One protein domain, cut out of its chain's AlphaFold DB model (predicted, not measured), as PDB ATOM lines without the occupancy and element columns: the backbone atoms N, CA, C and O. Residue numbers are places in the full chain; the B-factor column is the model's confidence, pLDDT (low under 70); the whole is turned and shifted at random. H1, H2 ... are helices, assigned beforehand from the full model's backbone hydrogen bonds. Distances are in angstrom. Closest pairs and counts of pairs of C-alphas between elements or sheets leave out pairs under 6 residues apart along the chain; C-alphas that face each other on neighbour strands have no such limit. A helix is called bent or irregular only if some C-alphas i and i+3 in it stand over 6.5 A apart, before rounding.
ATOM      1  N   ALA A 583      51.315   1.764   6.674       74.88
ATOM      2  CA  ALA A 583      50.265   1.476   5.696       74.88
ATOM      3  C   ALA A 583      49.217   2.601   5.659       74.88
ATOM      4  O   ALA A 583      48.869   3.089   4.588       74.88
ATOM      5  N   VAL A 584      48.789   3.094   6.826       71.31
ATOM      6  CA  VAL A 584      47.881   4.247   6.947       71.31
ATOM      7  C   VAL A 584      48.516   5.509   6.361       71.31
ATOM      8  O   VAL A 584      47.885   6.198   5.566       71.31
ATOM      9  N   LYS A 585      49.782   5.794   6.686       73.50
ATOM     10  CA  LYS A 585      50.529   6.913   6.092       73.50
ATOM     11  C   LYS A 585      50.651   6.774   4.579       73.50
ATOM     12  O   LYS A 585      50.533   7.769   3.875       73.50
ATOM     13  N   ASN A 586      50.843   5.555   4.082       80.75
ATOM     14  CA  ASN A 586      50.876   5.302   2.656       80.75
ATOM     15  C   ASN A 586      49.516   5.616   2.031       80.75
ATOM     16  O   ASN A 586      49.480   6.336   1.050       80.75
ATOM     17  N   LEU A 587      48.388   5.196   2.615       81.62
ATOM     18  CA  LEU A 587      47.043   5.546   2.113       81.62
ATOM     19  C   LEU A 587      46.802   7.066   2.018       81.62
ATOM     20  O   LEU A 587      46.075   7.524   1.136       81.62
ATOM     21  N   LEU A 588      47.455   7.865   2.869       81.19
ATOM     22  CA  LEU A 588      47.421   9.329   2.777       81.19
ATOM     23  C   LEU A 588      48.202   9.877   1.576       81.19
ATOM     24  O   LEU A 588      48.021  11.038   1.220       81.19
ATOM     25  N   GLN A 589      49.032   9.077   0.905       83.62
ATOM     26  CA  GLN A 589      49.771   9.511  -0.276       83.62
ATOM     27  C   GLN A 589      48.830  10.064  -1.341       83.62
ATOM     28  O   GLN A 589      49.042  11.183  -1.782       83.62
ATOM     29  N   ASN A 590      47.745   9.366  -1.689       85.38
ATOM     30  CA  ASN A 590      46.780   9.888  -2.660       85.38
ATOM     31  C   ASN A 590      46.149  11.214  -2.232       85.38
ATOM     32  O   ASN A 590      45.877  12.085  -3.058       85.38
ATOM     33  N   TYR A 591      45.934  11.385  -0.933       80.75
ATOM     34  CA  TYR A 591      45.446  12.639  -0.387       80.75
ATOM     35  C   TYR A 591      46.480  13.769  -0.555       80.75
ATOM     36  O   TYR A 591      46.124  14.892  -0.905       80.75
ATOM     37  N   LEU A 592      47.771  13.468  -0.389       77.88
ATOM     38  CA  LEU A 592      48.862  14.431  -0.556       77.88
ATOM     39  C   LEU A 592      49.188  14.730  -2.025       77.88
ATOM     40  O   LEU A 592      49.448  15.881  -2.372       77.88
ATOM     41  N   THR A 593      49.195  13.717  -2.889       82.88
ATOM     42  CA  THR A 593      49.709  13.825  -4.260       82.88
ATOM     43  C   THR A 593      48.606  13.950  -5.302       82.88
ATOM     44  O   THR A 593      48.737  14.699  -6.266       82.88
ATOM     45  N   THR A 594      47.492  13.245  -5.123       85.31
ATOM     46  CA  THR A 594      46.455  13.098  -6.154       85.31
ATOM     47  C   THR A 594      45.345  14.131  -5.973       85.31
ATOM     48  O   THR A 594      45.000  14.825  -6.928       85.31
ATOM     49  N   MET A 595      44.847  14.316  -4.745       81.50
ATOM     50  CA  MET A 595      43.768  15.272  -4.440       81.50
ATOM     51  C   MET A 595      44.138  16.717  -4.802       81.50
ATOM     52  O   MET A 595      43.280  17.503  -5.190       81.50
ATOM     53  N   ASN A 596      45.421  17.064  -4.716       80.00
ATOM     54  CA  ASN A 596      45.894  18.424  -4.975       80.00
ATOM     55  C   ASN A 596      46.213  18.677  -6.458       80.00
ATOM     56  O   ASN A 596      46.518  19.819  -6.824       80.00
ATOM     57  N   THR A 597      46.114  17.644  -7.306       82.50
ATOM     58  CA  THR A 597      46.380  17.734  -8.744       82.50
ATOM     59  C   THR A 597      45.211  18.409  -9.481       82.50
ATOM     60  O   THR A 597      44.050  18.027  -9.281       82.50
ATOM     61  N   PRO A 598      45.485  19.391 -10.362       80.06
ATOM     62  CA  PRO A 598      44.471  20.037 -11.193       80.06
ATOM     63  C   PRO A 598      43.633  19.053 -12.013       80.06
ATOM     64  O   PRO A 598      44.126  18.057 -12.536       80.06
ATOM     65  N   GLY A 599      42.332  19.317 -12.080       83.00
ATOM     66  CA  GLY A 599      41.346  18.477 -12.753       83.00
ATOM     67  C   GLY A 599      40.839  17.313 -11.909       83.00
ATOM     68  O   GLY A 599      39.798  16.755 -12.255       83.00
ATOM     69  N   ILE A 600      41.524  16.978 -10.809       89.25
ATOM     70  CA  ILE A 600      41.139  15.905  -9.890       89.25
ATOM     71  C   ILE A 600      40.410  16.499  -8.685       89.25
ATOM     72  O   ILE A 600      39.191  16.376  -8.591       89.25
ATOM     73  N   GLY A 601      41.117  17.192  -7.787       85.81
ATOM     74  CA  GLY A 601      40.509  17.736  -6.570       85.81
ATOM     75  C   GLY A 601      39.916  16.657  -5.638       85.81
ATOM     76  O   GLY A 601      40.029  15.452  -5.898       85.81
ATOM     77  N   PRO A 602      39.208  17.068  -4.572       86.06
ATOM     78  CA  PRO A 602      38.446  16.151  -3.718       86.06
ATOM     79  C   PRO A 602      37.371  15.365  -4.485       86.06
ATOM     80  O   PRO A 602      37.183  14.174  -4.249       86.06
ATOM     81  N   GLN A 603      36.703  16.000  -5.455       89.12
ATOM     82  CA  GLN A 603      35.644  15.361  -6.245       89.12
ATOM     83  C   GLN A 603      36.178  14.277  -7.186       89.12
ATOM     84  O   GLN A 603      35.580  13.213  -7.293       89.12
ATOM     85  N   GLY A 604      37.297  14.510  -7.871       90.12
ATOM     86  CA  GLY A 604      37.937  13.511  -8.728       90.12
ATOM     87  C   GLY A 604      38.461  12.326  -7.922       90.12
ATOM     88  O   GLY A 604      38.313  11.188  -8.357       90.12
ATOM     89  N   MET A 605      38.976  12.571  -6.713       91.38
ATOM     90  CA  MET A 605      39.354  11.506  -5.783       91.38
ATOM     91  C   MET A 605      38.133  10.686  -5.336       91.38
ATOM     92  O   MET A 605      38.158   9.457  -5.406       91.38
ATOM     93  N   TYR A 606      37.036  11.352  -4.962       92.56
ATOM     94  CA  TYR A 606      35.766  10.695  -4.646       92.56
ATOM     95  C   TYR A 606      35.257   9.852  -5.824       92.56
ATOM     96  O   TYR A 606      34.916   8.685  -5.647       92.56
ATOM     97  N   ARG A 607      35.301  10.389  -7.049       92.31
ATOM     98  CA  ARG A 607      34.958   9.669  -8.289       92.31
ATOM     99  C   ARG A 607      35.906   8.503  -8.585       92.31
ATOM    100  O   ARG A 607      35.488   7.506  -9.170       92.31
ATOM    101  N   GLY A 608      37.176   8.603  -8.202       92.31
ATOM    102  CA  GLY A 608      38.132   7.502  -8.288       92.31
ATOM    103  C   GLY A 608      37.787   6.361  -7.332       92.31
ATOM    104  O   GLY A 608      37.857   5.197  -7.718       92.31
ATOM    105  N   LEU A 609      37.355   6.691  -6.113       93.44
ATOM    106  CA  LEU A 609      36.961   5.722  -5.086       93.44
ATOM    107  C   LEU A 609      35.600   5.077  -5.372       93.44
ATOM    108  O   LEU A 609      35.506   3.850  -5.403       93.44
ATOM    109  N   MET A 610      34.575   5.898  -5.600       93.88
ATOM    110  CA  MET A 610      33.172   5.478  -5.694       93.88
ATOM    111  C   MET A 610      32.719   5.200  -7.130       93.88
ATOM    112  O   MET A 610      31.857   4.355  -7.347       93.88
ATOM    113  N   GLY A 611      33.333   5.851  -8.118       90.56
ATOM    114  CA  GLY A 611      32.940   5.771  -9.526       90.56
ATOM    115  C   GLY A 611      32.365   7.082 -10.064       90.56
ATOM    116  O   GLY A 611      32.185   8.057  -9.334       90.56
ATOM    117  N   ALA A 612      32.100   7.119 -11.369       87.38
ATOM    118  CA  ALA A 612      31.452   8.246 -12.042       87.38
ATOM    119  C   ALA A 612      30.745   7.781 -13.320       87.38
ATOM    120  O   ALA A 612      31.286   6.946 -14.039       87.38
ATOM    121  N   ALA A 613      29.578   8.358 -13.630       73.12
ATOM    122  CA  ALA A 613      28.901   8.201 -14.925       73.12
ATOM    123  C   ALA A 613      28.767   6.730 -15.392       73.12
ATOM    124  O   ALA A 613      29.223   6.358 -16.473       73.12
ATOM    125  N   GLY A 614      28.205   5.866 -14.539       79.81
ATOM    126  CA  GLY A 614      28.026   4.437 -14.837       79.81
ATOM    127  C   GLY A 614      29.307   3.593 -14.778       79.81
ATOM    128  O   GLY A 614      29.253   2.385 -14.995       79.81
ATOM    129  N   GLN A 615      30.462   4.188 -14.466       88.56
ATOM    130  CA  GLN A 615      31.711   3.465 -14.226       88.56
ATOM    131  C   GLN A 615      31.888   3.175 -12.736       88.56
ATOM    132  O   GLN A 615      31.749   4.066 -11.896       88.56
ATOM    133  N   LYS A 616      32.266   1.934 -12.423       93.38
ATOM    134  CA  LYS A 616      32.613   1.493 -11.066       93.38
ATOM    135  C   LYS A 616      33.926   2.132 -10.606       93.38
ATOM    136  O   LYS A 616      34.893   2.194 -11.369       93.38
ATOM    137  N   GLY A 617      33.963   2.588  -9.356       93.81
ATOM    138  CA  GLY A 617      35.177   3.097  -8.719       93.81
ATOM    139  C   GLY A 617      36.115   1.997  -8.222       93.81
ATOM    140  O   GLY A 617      35.831   0.800  -8.319       93.81
ATOM    141  N   ALA A 618      37.242   2.418  -7.655       94.62
ATOM    142  CA  ALA A 618      38.252   1.533  -7.092       94.62
ATOM    143  C   ALA A 618      37.716   0.650  -5.952       94.62
ATOM    144  O   ALA A 618      38.134  -0.500  -5.854       94.62
ATOM    145  N   LEU A 619      36.796   1.148  -5.113       94.38
ATOM    146  CA  LEU A 619      36.254   0.382  -3.983       94.38
ATOM    147  C   LEU A 619      35.371  -0.781  -4.441       94.38
ATOM    148  O   LEU A 619      35.573  -1.905  -3.989       94.38
ATOM    149  N   ASP A 620      34.453  -0.542  -5.381       96.25
ATOM    150  CA  ASP A 620      33.611  -1.608  -5.938       96.25
ATOM    151  C   ASP A 620      34.463  -2.662  -6.662       96.25
ATOM    152  O   ASP A 620      34.316  -3.864  -6.432       96.25
ATOM    153  N   LYS A 621      35.430  -2.217  -7.475       96.31
ATOM    154  CA  LYS A 621      36.351  -3.118  -8.178       96.31
ATOM    155  C   LYS A 621      37.230  -3.913  -7.210       96.31
ATOM    156  O   LYS A 621      37.408  -5.111  -7.410       96.31
ATOM    157  N   MET A 622      37.711  -3.299  -6.128       94.38
ATOM    158  CA  MET A 622      38.439  -4.009  -5.073       94.38
ATOM    159  C   MET A 622      37.547  -5.025  -4.352       94.38
ATOM    160  O   MET A 622      37.992  -6.136  -4.077       94.38
ATOM    161  N   GLY A 623      36.274  -4.700  -4.115       95.06
ATOM    162  CA  GLY A 623      35.290  -5.655  -3.607       95.06
ATOM    163  C   GLY A 623      35.135  -6.869  -4.527       95.06
ATOM    164  O   GLY A 623      35.161  -8.002  -4.051       95.06
ATOM    165  N   ASN A 624      35.051  -6.655  -5.843       95.88
ATOM    166  CA  ASN A 624      34.969  -7.739  -6.831       95.88
ATOM    167  C   ASN A 624      36.254  -8.578  -6.875       95.88
ATOM    168  O   ASN A 624      36.183  -9.804  -6.940       95.88
ATOM    169  N   TYR A 625      37.419  -7.931  -6.782       95.12
ATOM    170  CA  TYR A 625      38.706  -8.613  -6.661       95.12
ATOM    171  C   TYR A 625      38.734  -9.523  -5.433       95.12
ATOM    172  O   TYR A 625      38.972 -10.720  -5.567       95.12
ATOM    173  N   LEU A 626      38.432  -8.985  -4.248       92.88
ATOM    174  CA  LEU A 626      38.446  -9.744  -2.999       92.88
ATOM    175  C   LEU A 626      37.444 -10.900  -3.028       92.88
ATOM    176  O   LEU A 626      37.820 -12.012  -2.670       92.88
ATOM    177  N   LYS A 627      36.224 -10.677  -3.538       96.00
ATOM    178  CA  LYS A 627      35.220 -11.736  -3.733       96.00
ATOM    179  C   LYS A 627      35.756 -12.874  -4.607       96.00
ATOM    180  O   LYS A 627      35.626 -14.039  -4.233       96.00
ATOM    181  N   ALA A 628      36.411 -12.548  -5.723       95.25
ATOM    182  CA  ALA A 628      37.010 -13.545  -6.607       95.25
ATOM    183  C   ALA A 628      38.171 -14.306  -5.936       95.25
ATOM    184  O   ALA A 628      38.286 -15.518  -6.109       95.25
ATOM    185  N   ILE A 629      39.011 -13.634  -5.140       92.00
ATOM    186  CA  ILE A 629      40.062 -14.312  -4.358       92.00
ATOM    187  C   ILE A 629      39.447 -15.263  -3.330       92.00
ATOM    188  O   ILE A 629      39.868 -16.415  -3.234       92.00
ATOM    189  N   THR A 630      38.431 -14.815  -2.586       91.50
ATOM    190  CA  THR A 630      37.761 -15.643  -1.573       91.50
ATOM    191  C   THR A 630      37.024 -16.836  -2.176       91.50
ATOM    192  O   THR A 630      36.879 -17.852  -1.506       91.50
ATOM    193  N   SER A 631      36.625 -16.759  -3.450       94.38
ATOM    194  CA  SER A 631      36.042 -17.879  -4.194       94.38
ATOM    195  C   SER A 631      37.089 -18.831  -4.797       94.38
ATOM    196  O   SER A 631      36.744 -19.679  -5.617       94.38
ATOM    197  N   GLY A 632      38.373 -18.676  -4.455       92.94
ATOM    198  CA  GLY A 632      39.463 -19.533  -4.930       92.94
ATOM    199  C   GLY A 632      40.061 -19.138  -6.287       92.94
ATOM    200  O   GLY A 632      40.904 -19.862  -6.821       92.94
ATOM    201  N   THR A 633      39.679 -17.991  -6.859       93.25
ATOM    202  CA  THR A 633      40.256 -17.515  -8.127       93.25
ATOM    203  C   THR A 633      41.711 -17.094  -7.923       93.25
ATOM    204  O   THR A 633      42.051 -16.392  -6.970       93.25
ATOM    205  N   LYS A 634      42.599 -17.471  -8.852       89.62
ATOM    206  CA  LYS A 634      44.004 -17.030  -8.828       89.62
ATOM    207  C   LYS A 634      44.097 -15.501  -8.903       89.62
ATOM    208  O   LYS A 634      43.397 -14.887  -9.707       89.62
ATOM    209  N   HIS A 635      45.034 -14.908  -8.153       87.75
ATOM    210  CA  HIS A 635      45.214 -13.450  -8.082       87.75
ATOM    211  C   HIS A 635      45.298 -12.756  -9.444       87.75
ATOM    212  O   HIS A 635      44.644 -11.734  -9.621       87.75
ATOM    213  N   SER A 636      46.017 -13.325 -10.417       87.06
ATOM    214  CA  SER A 636      46.123 -12.726 -11.756       87.06
ATOM    215  C   SER A 636      44.793 -12.664 -12.493       87.06
ATOM    216  O   SER A 636      44.428 -11.625 -13.040       87.06
ATOM    217  N   THR A 637      44.027 -13.754 -12.467       92.19
ATOM    218  CA  THR A 637      42.708 -13.801 -13.098       92.19
ATOM    219  C   THR A 637      41.748 -12.854 -12.385       92.19
ATOM    220  O   THR A 637      41.144 -12.008 -13.035       92.19
ATOM    221  N   ALA A 638      41.687 -12.909 -11.050       94.62
ATOM    222  CA  ALA A 638      40.850 -12.016 -10.251       94.62
ATOM    223  C   ALA A 638      41.175 -10.535 -10.506       94.62
ATOM    224  O   ALA A 638      40.270  -9.714 -10.645       94.62
ATOM    225  N   PHE A 639      42.462 -10.188 -10.605       94.50
ATOM    226  CA  PHE A 639      42.911  -8.823 -10.868       94.50
ATOM    227  C   PHE A 639      42.520  -8.351 -12.270       94.50
ATOM    228  O   PHE A 639      41.948  -7.273 -12.414       94.50
ATOM    229  N   LYS A 640      42.767  -9.171 -13.299       95.00
ATOM    230  CA  LYS A 640      42.398  -8.862 -14.690       95.00
ATOM    231  C   LYS A 640      40.893  -8.691 -14.865       95.00
ATOM    232  O   LYS A 640      40.469  -7.791 -15.583       95.00
ATOM    233  N   THR A 641      40.099  -9.506 -14.176       95.75
ATOM    234  CA  THR A 641      38.637  -9.407 -14.195       95.75
ATOM    235  C   THR A 641      38.133  -8.171 -13.447       95.75
ATOM    236  O   THR A 641      37.216  -7.504 -13.917       95.75
ATOM    237  N   ALA A 642      38.724  -7.833 -12.297       96.62
ATOM    238  CA  ALA A 642      38.288  -6.693 -11.491       96.62
ATOM    239  C   ALA A 642      38.722  -5.332 -12.068       96.62
ATOM    240  O   ALA A 642      37.977  -4.350 -11.976       96.62
ATOM    241  N   PHE A 643      39.907  -5.271 -12.682       96.69
ATOM    242  CA  PHE A 643      40.536  -4.039 -13.167       96.69
ATOM    243  C   PHE A 643      40.911  -4.107 -14.662       96.69
ATOM    244  O   PHE A 643      42.059  -3.825 -15.022       96.69
ATOM    245  N   PRO A 644      39.977  -4.455 -15.567       95.88
ATOM    246  CA  PRO A 644      40.296  -4.706 -16.973       95.88
ATOM    247  C   PRO A 644      40.844  -3.460 -17.672       95.88
ATOM    248  O   PRO A 644      41.731  -3.554 -18.517       95.88
ATOM    249  N   GLU A 645      40.366  -2.276 -17.294       95.12
ATOM    250  CA  GLU A 645      40.810  -1.034 -17.910       95.12
ATOM    251  C   GLU A 645      42.184  -0.599 -17.389       95.12
ATOM    252  O   GLU A 645      43.015  -0.136 -18.165       95.12
ATOM    253  N   TYR A 646      42.459  -0.841 -16.102       94.44
ATOM    254  CA  TYR A 646      43.793  -0.658 -15.534       94.44
ATOM    255  C   TYR A 646      44.812  -1.558 -16.239       94.44
ATOM    256  O   TYR A 646      45.866  -1.084 -16.647       94.44
ATOM    257  N   VAL A 647      44.486  -2.841 -16.429       93.06
ATOM    258  CA  VAL A 647      45.351  -3.798 -17.136       93.06
ATOM    259  C   VAL A 647      45.556  -3.386 -18.591       93.06
ATOM    260  O   VAL A 647      46.692  -3.381 -19.060       93.06
ATOM    261  N   LYS A 648      44.489  -2.979 -19.290       93.06
ATOM    262  CA  LYS A 648      44.567  -2.501 -20.678       93.06
ATOM    263  C   LYS A 648      45.491  -1.289 -20.815       93.06
ATOM    264  O   LYS A 648      46.322  -1.257 -21.719       93.06
ATOM    265  N   ASP A 649      45.359  -0.308 -19.927       89.44
ATOM    266  CA  ASP A 649      46.043   0.980 -20.076       89.44
ATOM    267  C   ASP A 649      47.456   0.989 -19.472       89.44
ATOM    268  O   ASP A 649      48.343   1.688 -19.968       89.44
ATOM    269  N   MET A 650      47.685   0.222 -18.402       83.19
ATOM    270  CA  MET A 650      49.005   0.072 -17.778       83.19
ATOM    271  C   MET A 650      49.842  -1.028 -18.442       83.19
ATOM    272  O   MET A 650      51.060  -1.046 -18.256       83.19
ATOM    273  N   GLY A 651      49.219  -1.936 -19.201       84.44
ATOM    274  CA  GLY A 651      49.880  -3.098 -19.790       84.44
ATOM    275  C   GLY A 651      50.544  -3.949 -18.712       84.44
ATOM    276  O   GLY A 651      49.991  -4.158 -17.629       84.44
ATOM    277  N   ASP A 652      51.776  -4.377 -18.952       69.31
ATOM    278  CA  ASP A 652      52.510  -5.237 -18.018       69.31
ATOM    279  C   ASP A 652      52.867  -4.543 -16.702       69.31
ATOM    280  O   ASP A 652      53.052  -5.213 -15.687       69.31
ATOM    281  N   ALA A 653      52.882  -3.202 -16.652       69.81
ATOM    282  CA  ALA A 653      53.063  -2.480 -15.390       69.81
ATOM    283  C   ALA A 653      51.941  -2.792 -14.382       69.81
ATOM    284  O   ALA A 653      52.119  -2.605 -13.177       69.81
ATOM    285  N   SER A 654      50.804  -3.314 -14.857       80.81
ATOM    286  CA  SER A 654      49.725  -3.790 -13.997       80.81
ATOM    287  C   SER A 654      50.092  -5.023 -13.166       80.81
ATOM    288  O   SER A 654      49.594  -5.159 -12.050       80.81
ATOM    289  N   THR A 655      51.030  -5.854 -13.635       76.31
ATOM    290  CA  THR A 655      51.508  -7.044 -12.906       76.31
ATOM    291  C   THR A 655      52.221  -6.681 -11.603       76.31
ATOM    292  O   THR A 655      52.172  -7.435 -10.632       76.31
ATOM    293  N   ILE A 656      52.826  -5.489 -11.537       76.94
ATOM    294  CA  ILE A 656      53.435  -4.967 -10.310       76.94
ATOM    295  C   ILE A 656      52.346  -4.747  -9.257       76.94
ATOM    296  O   ILE A 656      52.459  -5.250  -8.142       76.94
ATOM    297  N   VAL A 657      51.259  -4.058  -9.614       83.12
ATOM    298  CA  VAL A 657      50.143  -3.804  -8.690       83.12
ATOM    299  C   VAL A 657      49.396  -5.089  -8.341       83.12
ATOM    300  O   VAL A 657      49.060  -5.292  -7.176       83.12
ATOM    301  N   GLU A 658      49.223  -5.993  -9.305       86.56
ATOM    302  CA  GLU A 658      48.723  -7.347  -9.057       86.56
ATOM    303  C   GLU A 658      49.561  -8.050  -7.974       86.56
ATOM    304  O   GLU A 658      49.013  -8.558  -6.992       86.56
ATOM    305  N   SER A 659      50.893  -8.033  -8.110       78.44
ATOM    306  CA  SER A 659      51.805  -8.671  -7.156       78.44
ATOM    307  C   SER A 659      51.772  -8.016  -5.772       78.44
ATOM    308  O   SER A 659      51.798  -8.722  -4.764       78.44
ATOM    309  N   MET A 660      51.631  -6.687  -5.704       81.50
ATOM    310  CA  MET A 660      51.488  -5.949  -4.446       81.50
ATOM    311  C   MET A 660      50.218  -6.333  -3.687       81.50
ATOM    312  O   MET A 660      50.274  -6.529  -2.469       81.50
ATOM    313  N   LEU A 661      49.086  -6.459  -4.389       84.94
ATOM    314  CA  LEU A 661      47.819  -6.892  -3.793       84.94
ATOM    315  C   LEU A 661      47.854  -8.362  -3.367       84.94
ATOM    316  O   LEU A 661      47.239  -8.716  -2.367       84.94
ATOM    317  N   ALA A 662      48.615  -9.197  -4.077       81.06
ATOM    318  CA  ALA A 662      48.888 -10.576  -3.681       81.06
ATOM    319  C   ALA A 662      49.896 -10.695  -2.511       81.06
ATOM    320  O   ALA A 662      50.210 -11.805  -2.081       81.06
ATOM    321  N   GLY A 663      50.436  -9.577  -2.004       69.19
ATOM    322  CA  GLY A 663      51.449  -9.552  -0.941       69.19
ATOM    323  C   GLY A 663      52.862  -9.947  -1.397       69.19
ATOM    324  O   GLY A 663      53.784 -10.025  -0.583       69.19
ATOM    325  N   ASP A 664      53.086 -10.178  -2.692       65.75
ATOM    326  CA  ASP A 664      54.372 -10.628  -3.234       65.75
ATOM    327  C   ASP A 664      55.307  -9.449  -3.560       65.75
ATOM    328  O   ASP A 664      55.824  -9.312  -4.667       65.75
ATOM    329  N   VAL A 665      55.563  -8.588  -2.566       58.84
ATOM    330  CA  VAL A 665      56.497  -7.440  -2.673       58.84
ATOM    331  C   VAL A 665      57.904  -7.878  -3.066       58.84
ATOM    332  O   VAL A 665      58.672  -7.110  -3.639       58.84
ATOM    333  N   ALA A 666      58.259  -9.133  -2.775       50.97
ATOM    334  CA  ALA A 666      59.547  -9.692  -3.156       50.97
ATOM    335  C   ALA A 666      59.770  -9.665  -4.681       50.97
ATOM    336  O   ALA A 666      60.925  -9.594  -5.101       50.97
ATOM    337  N   ARG A 667      58.702  -9.636  -5.495       50.59
ATOM    338  CA  ARG A 667      58.783  -9.495  -6.958       50.59
ATOM    339  C   ARG A 667      59.188  -8.098  -7.439       50.59
ATOM    340  O   ARG A 667      59.693  -7.990  -8.550       50.59
ATOM    341  N   GLU A 668      59.061  -7.046  -6.626       44.81
ATOM    342  CA  GLU A 668      59.548  -5.705  -7.005       44.81
ATOM    343  C   GLU A 668      61.080  -5.564  -6.916       44.81
ATOM    344  O   GLU A 668      61.657  -4.621  -7.463       44.81
ATOM    345  N   GLY A 669      61.764  -6.483  -6.226       50.47
ATOM    346  CA  GLY A 669      63.217  -6.475  -6.078       50.47
ATOM    347  C   GLY A 669      63.896  -7.541  -6.936       50.47
ATOM    348  O   GLY A 669      63.818  -8.725  -6.619       50.47
ATOM    349  N   TYR A 670      64.672  -7.119  -7.941       42.97
ATOM    350  CA  TYR A 670      65.462  -7.989  -8.836       42.97
ATOM    351  C   TYR A 670      66.280  -9.095  -8.138       42.97
ATOM    352  O   TYR A 670      66.599 -10.114  -8.733       42.97
ATOM    353  N   THR A 671      66.657  -8.923  -6.872       44.75
ATOM    354  CA  THR A 671      67.685  -9.749  -6.224       44.75
ATOM    355  C   THR A 671      67.181 -11.020  -5.537       44.75
ATOM    356  O   THR A 671      68.015 -11.798  -5.077       44.75
ATOM    357  N   LYS A 672      65.864 -11.269  -5.445       49.91
ATOM    358  CA  LYS A 672      65.316 -12.414  -4.677       49.91
ATOM    359  C   LYS A 672      64.350 -13.323  -5.430       49.91
ATOM    360  O   LYS A 672      63.661 -14.122  -4.805       49.91
ATOM    361  N   ILE A 673      64.328 -13.254  -6.757       50.56
ATOM    362  CA  ILE A 673      63.468 -14.143  -7.551       50.56
ATOM    363  C   ILE A 673      63.955 -15.604  -7.458       50.56
ATOM    364  O   ILE A 673      63.171 -16.525  -7.630       50.56
ATOM    365  N   MET A 674      65.219 -15.841  -7.090       42.84
ATOM    366  CA  MET A 674      65.799 -17.177  -6.910       42.84
ATOM    367  C   MET A 674      66.064 -17.463  -5.430       42.84
ATOM    368  O   MET A 674      66.925 -16.844  -4.806       42.84
ATOM    369  N   GLY A 675      65.308 -18.403  -4.871       51.38
ATOM    370  CA  GLY A 675      65.375 -18.806  -3.473       51.38
ATOM    371  C   GLY A 675      64.155 -19.645  -3.125       51.38
ATOM    372  O   GLY A 675      63.023 -19.255  -3.410       51.38
ATOM    373  N   VAL A 676      64.363 -20.814  -2.517       47.94
ATOM    374  CA  VAL A 676      63.248 -21.606  -1.984       47.94
ATOM    375  C   VAL A 676      62.529 -20.721  -0.969       47.94
ATOM    376  O   VAL A 676      63.136 -20.392   0.048       47.94
ATOM    377  N   LYS A 677      61.280 -20.315  -1.265       55.34
ATOM    378  CA  LYS A 677      60.413 -19.549  -0.353       55.34
ATOM    379  C   LYS A 677      60.310 -20.327   0.961       55.34
ATOM    380  O   LYS A 677      59.474 -21.219   1.102       55.34
ATOM    381  N   GLY A 678      61.202 -20.037   1.903       61.91
ATOM    382  CA  GLY A 678      61.181 -20.665   3.217       61.91
ATOM    383  C   GLY A 678      59.946 -20.195   3.981       61.91
ATOM    384  O   GLY A 678      59.324 -19.197   3.611       61.91
ATOM    385  N   GLY A 679      59.618 -20.847   5.102       67.19
ATOM    386  CA  GLY A 679      58.579 -20.336   6.012       67.19
ATOM    387  C   GLY A 679      58.806 -18.861   6.378       67.19
ATOM    388  O   GLY A 679      57.862 -18.082   6.480       67.19
ATOM    389  N   TRP A 680      60.074 -18.444   6.432       64.62
ATOM    390  CA  TRP A 680      60.470 -17.059   6.646       64.62
ATOM    391  C   TRP A 680      60.013 -16.089   5.547       64.62
ATOM    392  O   TRP A 680      59.623 -14.972   5.863       64.62
ATOM    393  N   ASP A 681      60.008 -16.474   4.269       69.00
ATOM    394  CA  ASP A 681      59.551 -15.575   3.199       69.00
ATOM    395  C   ASP A 681      58.031 -15.405   3.206       69.00
ATOM    396  O   ASP A 681      57.555 -14.300   2.963       69.00
ATOM    397  N   LYS A 682      57.274 -16.441   3.602       71.44
ATOM    398  CA  LYS A 682      55.831 -16.303   3.867       71.44
ATOM    399  C   LYS A 682      55.566 -15.306   4.996       71.44
ATOM    400  O   LYS A 682      54.699 -14.450   4.848       71.44
ATOM    401  N   ILE A 683      56.349 -15.370   6.078       71.75
ATOM    402  CA  ILE A 683      56.272 -14.402   7.182       71.75
ATOM    403  C   ILE A 683      56.597 -12.994   6.673       71.75
ATOM    404  O   ILE A 683      55.837 -12.071   6.942       71.75
ATOM    405  N   LYS A 684      57.657 -12.809   5.875       74.06
ATOM    406  CA  LYS A 684      57.982 -11.491   5.296       74.06
ATOM    407  C   LYS A 684      56.861 -10.931   4.433       74.06
ATOM    408  O   LYS A 684      56.523  -9.760   4.575       74.06
ATOM    409  N   THR A 685      56.309 -11.756   3.549       75.25
ATOM    410  CA  THR A 685      55.166 -11.406   2.703       75.25
ATOM    411  C   THR A 685      53.974 -10.996   3.559       75.25
ATOM    412  O   THR A 685      53.439  -9.911   3.358       75.25
ATOM    413  N   ALA A 686      53.617 -11.786   4.575       75.62
ATOM    414  CA  ALA A 686      52.532 -11.451   5.494       75.62
ATOM    415  C   ALA A 686      52.796 -10.140   6.256       75.62
ATOM    416  O   ALA A 686      51.908  -9.303   6.379       75.62
ATOM    417  N   MET A 687      54.032  -9.918   6.714       76.56
ATOM    418  CA  MET A 687      54.420  -8.691   7.404       76.56
ATOM    419  C   MET A 687      54.305  -7.458   6.496       76.56
ATOM    420  O   MET A 687      53.862  -6.412   6.965       76.56
ATOM    421  N   LEU A 688      54.704  -7.563   5.225       79.81
ATOM    422  CA  LEU A 688      54.670  -6.457   4.261       79.81
ATOM    423  C   LEU A 688      53.300  -6.255   3.603       79.81
ATOM    424  O   LEU A 688      53.076  -5.186   3.037       79.81
ATOM    425  N   MET A 689      52.395  -7.232   3.704       82.06
ATOM    426  CA  MET A 689      51.084  -7.213   3.055       82.06
ATOM    427  C   MET A 689      50.289  -5.924   3.331       82.06
ATOM    428  O   MET A 689      49.845  -5.314   2.366       82.06
ATOM    429  N   PRO A 690      50.158  -5.407   4.573       82.00
ATOM    430  CA  PRO A 690      49.404  -4.170   4.798       82.00
ATOM    431  C   PRO A 690      49.968  -2.977   4.016       82.00
ATOM    432  O   PRO A 690      49.218  -2.198   3.430       82.00
ATOM    433  N   PHE A 691      51.299  -2.853   3.964       81.75
ATOM    434  CA  PHE A 691      51.956  -1.787   3.216       81.75
ATOM    435  C   PHE A 691      51.809  -1.998   1.703       81.75
ATOM    436  O   PHE A 691      51.427  -1.073   0.990       81.75
ATOM    437  N   SER A 692      52.040  -3.209   1.198       81.44
ATOM    438  CA  SER A 692      51.946  -3.493  -0.236       81.44
ATOM    439  C   SER A 692      50.531  -3.363  -0.769       81.44
ATOM    440  O   SER A 692      50.324  -2.748  -1.809       81.44
ATOM    441  N   THR A 693      49.546  -3.865  -0.029       85.88
ATOM    442  CA  THR A 693      48.136  -3.702  -0.366       85.88
ATOM    443  C   THR A 693      47.755  -2.225  -0.352       85.88
ATOM    444  O   THR A 693      47.061  -1.788  -1.265       85.88
ATOM    445  N   SER A 694      48.258  -1.429   0.604       87.81
ATOM    446  CA  SER A 694      48.023   0.022   0.601       87.81
ATOM    447  C   SER A 694      48.630   0.723  -0.621       87.81
ATOM    448  O   SER A 694      47.986   1.588  -1.203       87.81
ATOM    449  N   GLU A 695      49.830   0.325  -1.057       86.44
ATOM    450  CA  GLU A 695      50.488   0.870  -2.254       86.44
ATOM    451  C   GLU A 695      49.757   0.465  -3.538       86.44
ATOM    452  O   GLU A 695      49.488   1.304  -4.402       86.44
ATOM    453  N   GLY A 696      49.377  -0.810  -3.650       89.00
ATOM    454  CA  GLY A 696      48.595  -1.315  -4.772       89.00
ATOM    455  C   GLY A 696      47.233  -0.625  -4.865       89.00
ATOM    456  O   GLY A 696      46.850  -0.148  -5.934       89.00
ATOM    457  N   PHE A 697      46.537  -0.488  -3.732       92.06
ATOM    458  CA  PHE A 697      45.279   0.249  -3.646       92.06
ATOM    459  C   PHE A 697      45.465   1.714  -4.029       92.06
ATOM    460  O   PHE A 697      44.693   2.236  -4.831       92.06
ATOM    461  N   ASN A 698      46.523   2.365  -3.540       91.69
ATOM    462  CA  ASN A 698      46.792   3.748  -3.885       91.69
ATOM    463  C   ASN A 698      46.937   3.951  -5.391       91.69
ATOM    464  O   ASN A 698      46.287   4.833  -5.948       91.69
ATOM    465  N   ARG A 699      47.715   3.100  -6.062       92.44
ATOM    466  CA  ARG A 699      47.917   3.177  -7.515       92.44
ATOM    467  C   ARG A 699      46.626   2.961  -8.297       92.44
ATOM    468  O   ARG A 699      46.403   3.647  -9.292       92.44
ATOM    469  N   ILE A 700      45.770   2.046  -7.844       94.88
ATOM    470  CA  ILE A 700      44.444   1.822  -8.436       94.88
ATOM    471  C   ILE A 700      43.583   3.073  -8.273       94.88
ATOM    472  O   ILE A 700      43.012   3.561  -9.247       94.88
ATOM    473  N   VAL A 701      43.520   3.623  -7.062       95.12
ATOM    474  CA  VAL A 701      42.728   4.821  -6.780       95.12
ATOM    475  C   VAL A 701      43.253   6.024  -7.561       95.12
ATOM    476  O   VAL A 701      42.455   6.733  -8.162       95.12
ATOM    477  N   GLY A 702      44.569   6.224  -7.631       93.62
ATOM    478  CA  GLY A 702      45.191   7.283  -8.423       93.62
ATOM    479  C   GLY A 702      44.852   7.170  -9.908       93.62
ATOM    480  O   GLY A 702      44.475   8.160 -10.536       93.62
ATOM    481  N   TYR A 703      44.897   5.957 -10.459       95.81
ATOM    482  CA  TYR A 703      44.508   5.706 -11.843       95.81
ATOM    483  C   TYR A 703      43.032   6.037 -12.090       95.81
ATOM    484  O   TYR A 703      42.726   6.812 -13.001       95.81
ATOM    485  N   TYR A 704      42.118   5.500 -11.273       96.25
ATOM    486  CA  TYR A 704      40.683   5.736 -11.457       96.25
ATOM    487  C   TYR A 704      40.288   7.176 -11.128       96.25
ATOM    488  O   TYR A 704      39.378   7.694 -11.765       96.25
ATOM    489  N   ALA A 705      40.987   7.865 -10.223       95.12
ATOM    490  CA  ALA A 705      40.781   9.290  -9.978       95.12
ATOM    491  C   ALA A 705      41.083  10.107 -11.241       95.12
ATOM    492  O   ALA A 705      40.262  10.922 -11.655       95.12
ATOM    493  N   GLY A 706      42.211   9.834 -11.907       94.56
ATOM    494  CA  GLY A 706      42.581  10.480 -13.169       94.56
ATOM    495  C   GLY A 706      41.611  10.163 -14.302       94.56
ATOM    496  O   GLY A 706      41.088  11.069 -14.955       94.56
ATOM    497  N   ARG A 707      41.340   8.871 -14.504       95.56
ATOM    498  CA  ARG A 707      40.441   8.374 -15.548       95.56
ATOM    499  C   ARG A 707      39.020   8.912 -15.370       95.56
ATOM    500  O   ARG A 707      38.484   9.528 -16.285       95.56
ATOM    501  N   ASN A 708      38.415   8.720 -14.200       95.62
ATOM    502  CA  ASN A 708      37.011   9.066 -13.964       95.62
ATOM    503  C   ASN A 708      36.800  10.582 -13.902       95.62
ATOM    504  O   ASN A 708      35.753  11.062 -14.335       95.62
ATOM    505  N   ALA A 709      37.788  11.352 -13.432       93.81
ATOM    506  CA  ALA A 709      37.738  12.806 -13.546       93.81
ATOM    507  C   ALA A 709      37.725  13.251 -15.015       93.81
ATOM    508  O   ALA A 709      36.914  14.096 -15.382       93.81
ATOM    509  N   HIS A 710      38.561  12.651 -15.871       94.19
ATOM    510  CA  HIS A 710      38.578  12.979 -17.299       94.19
ATOM    511  C   HIS A 710      37.260  12.623 -17.997       94.19
ATOM    512  O   HIS A 710      36.750  13.419 -18.785       94.19
ATOM    513  N   LEU A 711      36.685  11.459 -17.679       94.19
ATOM    514  CA  LEU A 711      35.382  11.050 -18.210       94.19
ATOM    515  C   LEU A 711      34.267  11.992 -17.760       94.19
ATOM    516  O   LEU A 711      33.419  12.348 -18.568       94.19
ATOM    517  N   TYR A 712      34.296  12.443 -16.505       93.25
ATOM    518  CA  TYR A 712      33.330  13.410 -15.994       93.25
ATOM    519  C   TYR A 712      33.428  14.760 -16.718       93.25
ATOM    520  O   TYR A 712      32.419  15.279 -17.187       93.25
ATOM    521  N   HIS A 713      34.641  15.300 -16.881       90.19
ATOM    522  CA  HIS A 713      34.857  16.561 -17.609       90.19
ATOM    523  C   HIS A 713      34.457  16.480 -19.087       90.19
ATOM    524  O   HIS A 713      34.200  17.507 -19.709       90.19
ATOM    525  N   ASN A 714      34.390  15.271 -19.650       92.06
ATOM    526  CA  ASN A 714      33.961  15.022 -21.024       92.06
ATOM    527  C   ASN A 714      32.612  14.293 -21.098       92.06
ATOM    528  O   ASN A 714      32.309  13.709 -22.135       92.06
ATOM    529  N   ALA A 715      31.792  14.314 -20.040       91.62
ATOM    530  CA  ALA A 715      30.562  13.523 -19.980       91.62
ATOM    531  C   ALA A 715      29.583  13.867 -21.114       91.62
ATOM    532  O   ALA A 715      29.012  12.966 -21.719       91.62
ATOM    533  N   THR A 716      29.448  15.149 -21.461       91.25
ATOM    534  CA  THR A 716      28.605  15.611 -22.578       91.25
ATOM    535  C   THR A 716      29.108  15.102 -23.927       91.25
ATOM    536  O   THR A 716      28.336  14.574 -24.723       91.25
ATOM    537  N   LYS A 717      30.422  15.175 -24.170       91.88
ATOM    538  CA  LYS A 717      31.047  14.618 -25.381       91.88
ATOM    539  C   LYS A 717      30.899  13.103 -25.441       91.88
ATOM    540  O   LYS A 717      30.643  12.565 -26.506       91.88
ATOM    541  N   LEU A 718      31.056  12.425 -24.306       91.44
ATOM    542  CA  LEU A 718      30.943  10.976 -24.204       91.44
ATOM    543  C   LEU A 718      29.508  10.497 -24.450       91.44
ATOM    544  O   LEU A 718      29.332   9.473 -25.102       91.44
ATOM    545  N   ALA A 719      28.506  11.233 -23.958       91.81
ATOM    546  CA  ALA A 719      27.092  10.940 -24.189       91.81
ATOM    547  C   ALA A 719      26.722  11.030 -25.678       91.81
ATOM    548  O   ALA A 719      25.955  10.207 -26.166       91.81
ATOM    549  N   ASN A 720      27.329  11.977 -26.397       93.19
ATOM    550  CA  ASN A 720      27.063  12.216 -27.816       93.19
ATOM    551  C   ASN A 720      28.001  11.439 -28.763       93.19
ATOM    552  O   ASN A 720      27.812  11.469 -29.976       93.19
ATOM    553  N   ALA A 721      29.033  10.768 -28.242       91.25
ATOM    554  CA  ALA A 721      30.022  10.065 -29.053       91.25
ATOM    555  C   ALA A 721      29.593   8.623 -29.360       91.25
ATOM    556  O   ALA A 721      29.313   7.830 -28.457       91.25
ATOM    557  N   THR A 722      29.654   8.244 -30.636       92.50
ATOM    558  CA  THR A 722      29.433   6.871 -31.111       92.50
ATOM    559  C   THR A 722      30.723   6.268 -31.676       92.50
ATOM    560  O   THR A 722      31.633   6.979 -32.113       92.50
ATOM    561  N   GLY A 723      30.832   4.935 -31.602       92.94
ATOM    562  CA  GLY A 723      31.922   4.157 -32.199       92.94
ATOM    563  C   GLY A 723      33.339   4.684 -31.878       92.94
ATOM    564  O   GLY A 723      33.682   4.805 -30.695       92.94
ATOM    565  N   PRO A 724      34.161   5.031 -32.891       94.38
ATOM    566  CA  PRO A 724      35.563   5.429 -32.705       94.38
ATOM    567  C   PRO A 724      35.778   6.650 -31.801       94.38
ATOM    568  O   PRO A 724      36.757   6.706 -31.055       94.38
ATOM    569  N   ALA A 725      34.867   7.629 -31.825       92.88
ATOM    570  CA  ALA A 725      34.995   8.839 -31.012       92.88
ATOM    571  C   ALA A 725      34.901   8.519 -29.512       92.88
ATOM    572  O   ALA A 725      35.655   9.052 -28.694       92.88
ATOM    573  N   ARG A 726      34.014   7.585 -29.150       93.38
ATOM    574  CA  ARG A 726      33.857   7.112 -27.773       93.38
ATOM    575  C   ARG A 726      35.096   6.355 -27.304       93.38
ATOM    576  O   ARG A 726      35.568   6.580 -26.189       93.38
ATOM    577  N   GLU A 727      35.650   5.494 -28.152       93.31
ATOM    578  CA  GLU A 727      36.882   4.761 -27.848       93.31
ATOM    579  C   GLU A 727      38.085   5.691 -27.675       93.31
ATOM    580  O   GLU A 727      38.884   5.487 -26.758       93.31
ATOM    581  N   ALA A 728      38.184   6.746 -28.489       93.44
ATOM    582  CA  ALA A 728      39.229   7.755 -28.364       93.44
ATOM    583  C   ALA A 728      39.176   8.467 -27.002       93.44
ATOM    584  O   ALA A 728      40.210   8.577 -26.338       93.44
ATOM    585  N   ILE A 729      37.983   8.867 -26.537       92.69
ATOM    586  CA  ILE A 729      37.790   9.495 -25.216       92.69
ATOM    587  C   ILE A 729      38.155   8.520 -24.085       92.69
ATOM    588  O   ILE A 729      38.831   8.899 -23.127       92.69
ATOM    589  N   LEU A 730      37.751   7.250 -24.188       93.31
ATOM    590  CA  LEU A 730      38.097   6.226 -23.192       93.31
ATOM    591  C   LEU A 730      39.608   5.960 -23.145       93.31
ATOM    592  O   LEU A 730      40.180   5.845 -22.058       93.31
ATOM    593  N   ALA A 731      40.263   5.897 -24.305       93.00
ATOM    594  CA  ALA A 731      41.709   5.742 -24.401       93.00
ATOM    595  C   ALA A 731      42.442   6.967 -23.837       93.00
ATOM    596  O   ALA A 731      43.451   6.827 -23.148       93.00
ATOM    597  N   GLU A 732      41.939   8.177 -24.084       93.06
ATOM    598  CA  GLU A 732      42.475   9.409 -23.508       93.06
ATOM    599  C   GLU A 732      42.324   9.439 -21.980       93.06
ATOM    600  O   GLU A 732      43.296   9.725 -21.276       93.06
ATOM    601  N   ALA A 733      41.171   9.023 -21.449       94.06
ATOM    602  CA  ALA A 733      40.959   8.868 -20.010       94.06
ATOM    603  C   ALA A 733      41.954   7.876 -19.386       94.06
ATOM    604  O   ALA A 733      42.534   8.152 -18.332       94.06
ATOM    605  N   GLY A 734      42.208   6.753 -20.062       93.44
ATOM    606  CA  GLY A 734      43.238   5.791 -19.678       93.44
ATOM    607  C   GLY A 734      44.632   6.411 -19.613       93.44
ATOM    608  O   GLY A 734      45.363   6.247 -18.632       93.44
ATOM    609  N   LYS A 735      44.976   7.226 -20.617       89.56
ATOM    610  CA  LYS A 735      46.241   7.970 -20.666       89.56
ATOM    611  C   LYS A 735      46.374   8.984 -19.527       89.56
ATOM    612  O   LYS A 735      47.492   9.152 -19.023       89.56
ATOM    613  N   VAL A 736      45.285   9.640 -19.117       90.94
ATOM    614  CA  VAL A 736      45.252  10.532 -17.942       90.94
ATOM    615  C   VAL A 736      45.481   9.735 -16.661       90.94
ATOM    616  O   VAL A 736      46.372  10.093 -15.893       90.94
ATOM    617  N   GLY A 737      44.749   8.635 -16.458       92.31
ATOM    618  CA  GLY A 737      44.902   7.763 -15.289       92.31
ATOM    619  C   GLY A 737      46.327   7.224 -15.138       92.31
ATOM    620  O   GLY A 737      46.919   7.308 -14.059       92.31
ATOM    621  N   GLN A 738      46.929   6.757 -16.235       87.81
ATOM    622  CA  GLN A 738      48.326   6.315 -16.269       87.81
ATOM    623  C   GLN A 738      49.289   7.448 -15.892       87.81
ATOM    624  O   GLN A 738      50.151   7.274 -15.034       87.81
ATOM    625  N   SER A 739      49.137   8.623 -16.509       84.06
ATOM    626  CA  SER A 739      50.045   9.758 -16.284       84.06
ATOM    627  C   SER A 739      49.946  10.280 -14.852       84.06
ATOM    628  O   SER A 739      50.970  10.560 -14.227       84.06
ATOM    629  N   LEU A 740      48.730  10.357 -14.305       87.69
ATOM    630  CA  LEU A 740      48.509  10.726 -12.913       87.69
ATOM    631  C   LEU A 740      49.161   9.710 -11.980       87.69
ATOM    632  O   LEU A 740      49.936  10.098 -11.114       87.69
ATOM    633  N   THR A 741      48.936   8.413 -12.196       88.56
ATOM    634  CA  THR A 741      49.543   7.355 -11.374       88.56
ATOM    635  C   THR A 741      51.066   7.433 -11.404       88.56
ATOM    636  O   THR A 741      51.687   7.461 -10.354       88.56
ATOM    637  N   MET A 742      51.682   7.571 -12.579       78.00
ATOM    638  CA  MET A 742      53.146   7.618 -12.718       78.00
ATOM    639  C   MET A 742      53.794   8.882 -12.131       78.00
ATOM    640  O   MET A 742      54.988   8.877 -11.837       78.00
ATOM    641  N   THR A 743      53.033   9.970 -11.985       77.19
ATOM    642  CA  THR A 743      53.525  11.241 -11.422       77.19
ATOM    643  C   THR A 743      53.280  11.368  -9.922       77.19
ATOM    644  O   THR A 743      54.109  11.949  -9.223       77.19
ATOM    645  N   SER A 744      52.169  10.823  -9.431       82.12
ATOM    646  CA  SER A 744      51.760  10.877  -8.020       82.12
ATOM    647  C   SER A 744      52.213   9.656  -7.211       82.12
ATOM    648  O   SER A 744      52.413   9.754  -6.001       82.12
ATOM    649  N   HIS A 745      52.428   8.513  -7.870       82.75
ATOM    650  CA  HIS A 745      52.863   7.272  -7.239       82.75
ATOM    651  C   HIS A 745      54.301   6.960  -7.617       82.75
ATOM    652  O   HIS A 745      54.686   6.874  -8.784       82.75
ATOM    653  N   PHE A 746      55.124   6.804  -6.591       75.75
ATOM    654  CA  PHE A 746      56.548   6.598  -6.733       75.75
ATOM    655  C   PHE A 746      56.835   5.184  -7.248       75.75
ATOM    656  O   PHE A 746      56.898   4.226  -6.488       75.75
ATOM    657  N   THR A 747      57.069   5.064  -8.555       67.38
ATOM    658  CA  THR A 747      57.435   3.802  -9.220       67.38
ATOM    659  C   THR A 747      58.659   3.137  -8.592       67.38
ATOM    660  O   THR A 747      59.663   3.799  -8.354       67.38
ATOM    661  N   GLY A 748      58.621   1.832  -8.333       72.06
ATOM    662  CA  GLY A 748      59.796   1.087  -7.872       72.06
ATOM    663  C   GLY A 748      60.918   1.026  -8.921       72.06
ATOM    664  O   GLY A 748      60.769   1.478 -10.057       72.06
ATOM    665  N   GLY A 749      62.056   0.447  -8.540       77.06
ATOM    666  CA  GLY A 749      63.144   0.135  -9.472       77.06
ATOM    667  C   GLY A 749      64.060   1.310  -9.855       77.06
ATOM    668  O   GLY A 749      63.891   2.436  -9.379       77.06
ATOM    669  N   PRO A 750      65.070   1.055 -10.711       80.31
ATOM    670  CA  PRO A 750      66.173   1.982 -10.974       80.31
ATOM    671  C   PRO A 750      65.737   3.303 -11.613       80.31
ATOM    672  O   PRO A 750      66.339   4.341 -11.356       80.31
ATOM    673  N   LEU A 751      64.660   3.285 -12.401       84.88
ATOM    674  CA  LEU A 751      64.165   4.461 -13.117       84.88
ATOM    675  C   LEU A 751      63.419   5.452 -12.227       84.88
ATOM    676  O   LEU A 751      63.317   6.629 -12.569       84.88
ATOM    677  N   GLY A 752      62.883   5.000 -11.098       83.50
ATOM    678  CA  GLY A 752      62.214   5.898 -10.171       83.50
ATOM    679  C   GLY A 752      63.180   6.568  -9.187       83.50
ATOM    680  O   GLY A 752      62.832   7.596  -8.610       83.50
TER     681      GLY A 752
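This is residues 583 to 752 of the 1050 residues of an uncharacterized protein of marine sediment metagenome (UniProt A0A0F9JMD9). One long bent helix, H8, runs through the domain, and its longer arm H8b makes the core: H1 and H2 pack along one side of it, while H10 crosses it on another side. H6 also packs on H8b and H5 packs on H10, while the hairpin of H3 and H4 meets this core through residue 618 of H3 alone, with H4 packing on H6; H8a lies towards one end of the longest axis, where residues 671 to 680 stick out, and the short H9 lies at the other end. The printed part has 170 residues with ten named helices, H1 to H10 in order along the chain, and no named strand; its class is all helix, with mostly crossed helix packing. It is compact, with a radius of gyration of the C-alphas of 16.6 A, yet elongated in outline, with spans of 57 by 33 by 26 A.

H1, residues 583 to 593, touches H8b, residues 690 to 713, at a shallow tilt of 26 degrees, the same way; their closest C-alphas, of Ala 583 and Phe 691, are 4.4 A apart. H8b is one arm of H8, residues 679 to 713, by its hydrogen bonds one helix, but bent: C-alphas 687 and 690 are 7.2 A apart, and H8b stands at a steep tilt of 43 degrees to the arm H8a, residues 679 to 687. Taken whole, H8 is the hub, touching 6 other helices. H2, residues 601 to 610, touches H8b residues 701 to 709 at 69 degrees, a tilt only just steep, opposite ways, with the C-alphas of Gly 608 and Ala 705 closest at 3.6 A. H3, residues 618 to 630, touches H2 only at the corner, and touches H8b with residue 618 alone, its C-alpha 5.6 A from that of Val 701. H3 and H4, residues 635 to 642, form a helical hairpin at a steep tilt of 42 degrees, closest at the C-alphas of Tyr 625 and Ala 642, 5.2 A. H5, residues 644 to 650, touches residues 731 to 738 of H10, residues 723 to 744; the closest C-alphas are those of Asp 649 and Gly 734, 5.6 A. H6, residues 653 to 661, touches H8b at a steep tilt of 48 degrees, opposite ways, with the C-alphas of Leu 661 and Thr 693 closest at 4.7 A. H7, residues 665 to 668, touches H6, closest at the C-alphas of Val 665 and Ser 659, 6.6 A. H9, residues 715 to 720, is close to H10 but not clearly touching it, the C-alphas of Leu 718 and Arg 726 being closest at 6.0 A. H10 touches H8b at a steep tilt of 42 degrees, opposite ways, and the C-alphas of Tyr 703 and Gly 737 are closest at 4.0 A. H2 and H10 are apart. Every O i to N i+4 pair is within hydrogen-bond range in H2, H3, H4, H5, H8a, H8b, H9 and H10, against 4 of 7 in H1 and 4 of 5 in H6; H7 is too short for such a pair.

H1 begins at C-alpha 583, (50.265, 1.476, 5.696), and is 15.9 A long. H2 is 14.3 A long, H3 18.0 A and H6 13.5 A; H4, H5, H7 and H9 are shorter. H8a is 12.4 A long, and H8b is 33.8 A long from C-alpha 690 at (49.404, -4.170, 4.798). H10 is 32.0 A long and ends at C-alpha 744, (51.760, 10.877, -8.020).

The two C-alphas farthest apart are those of Gly 678 and Asn 720, 56.6 A. The printed part has no cut, and no link is long. The mean pLDDT of the printed part is 84.0; residues 652 to 653, 663 to 681 and 747 are under 70.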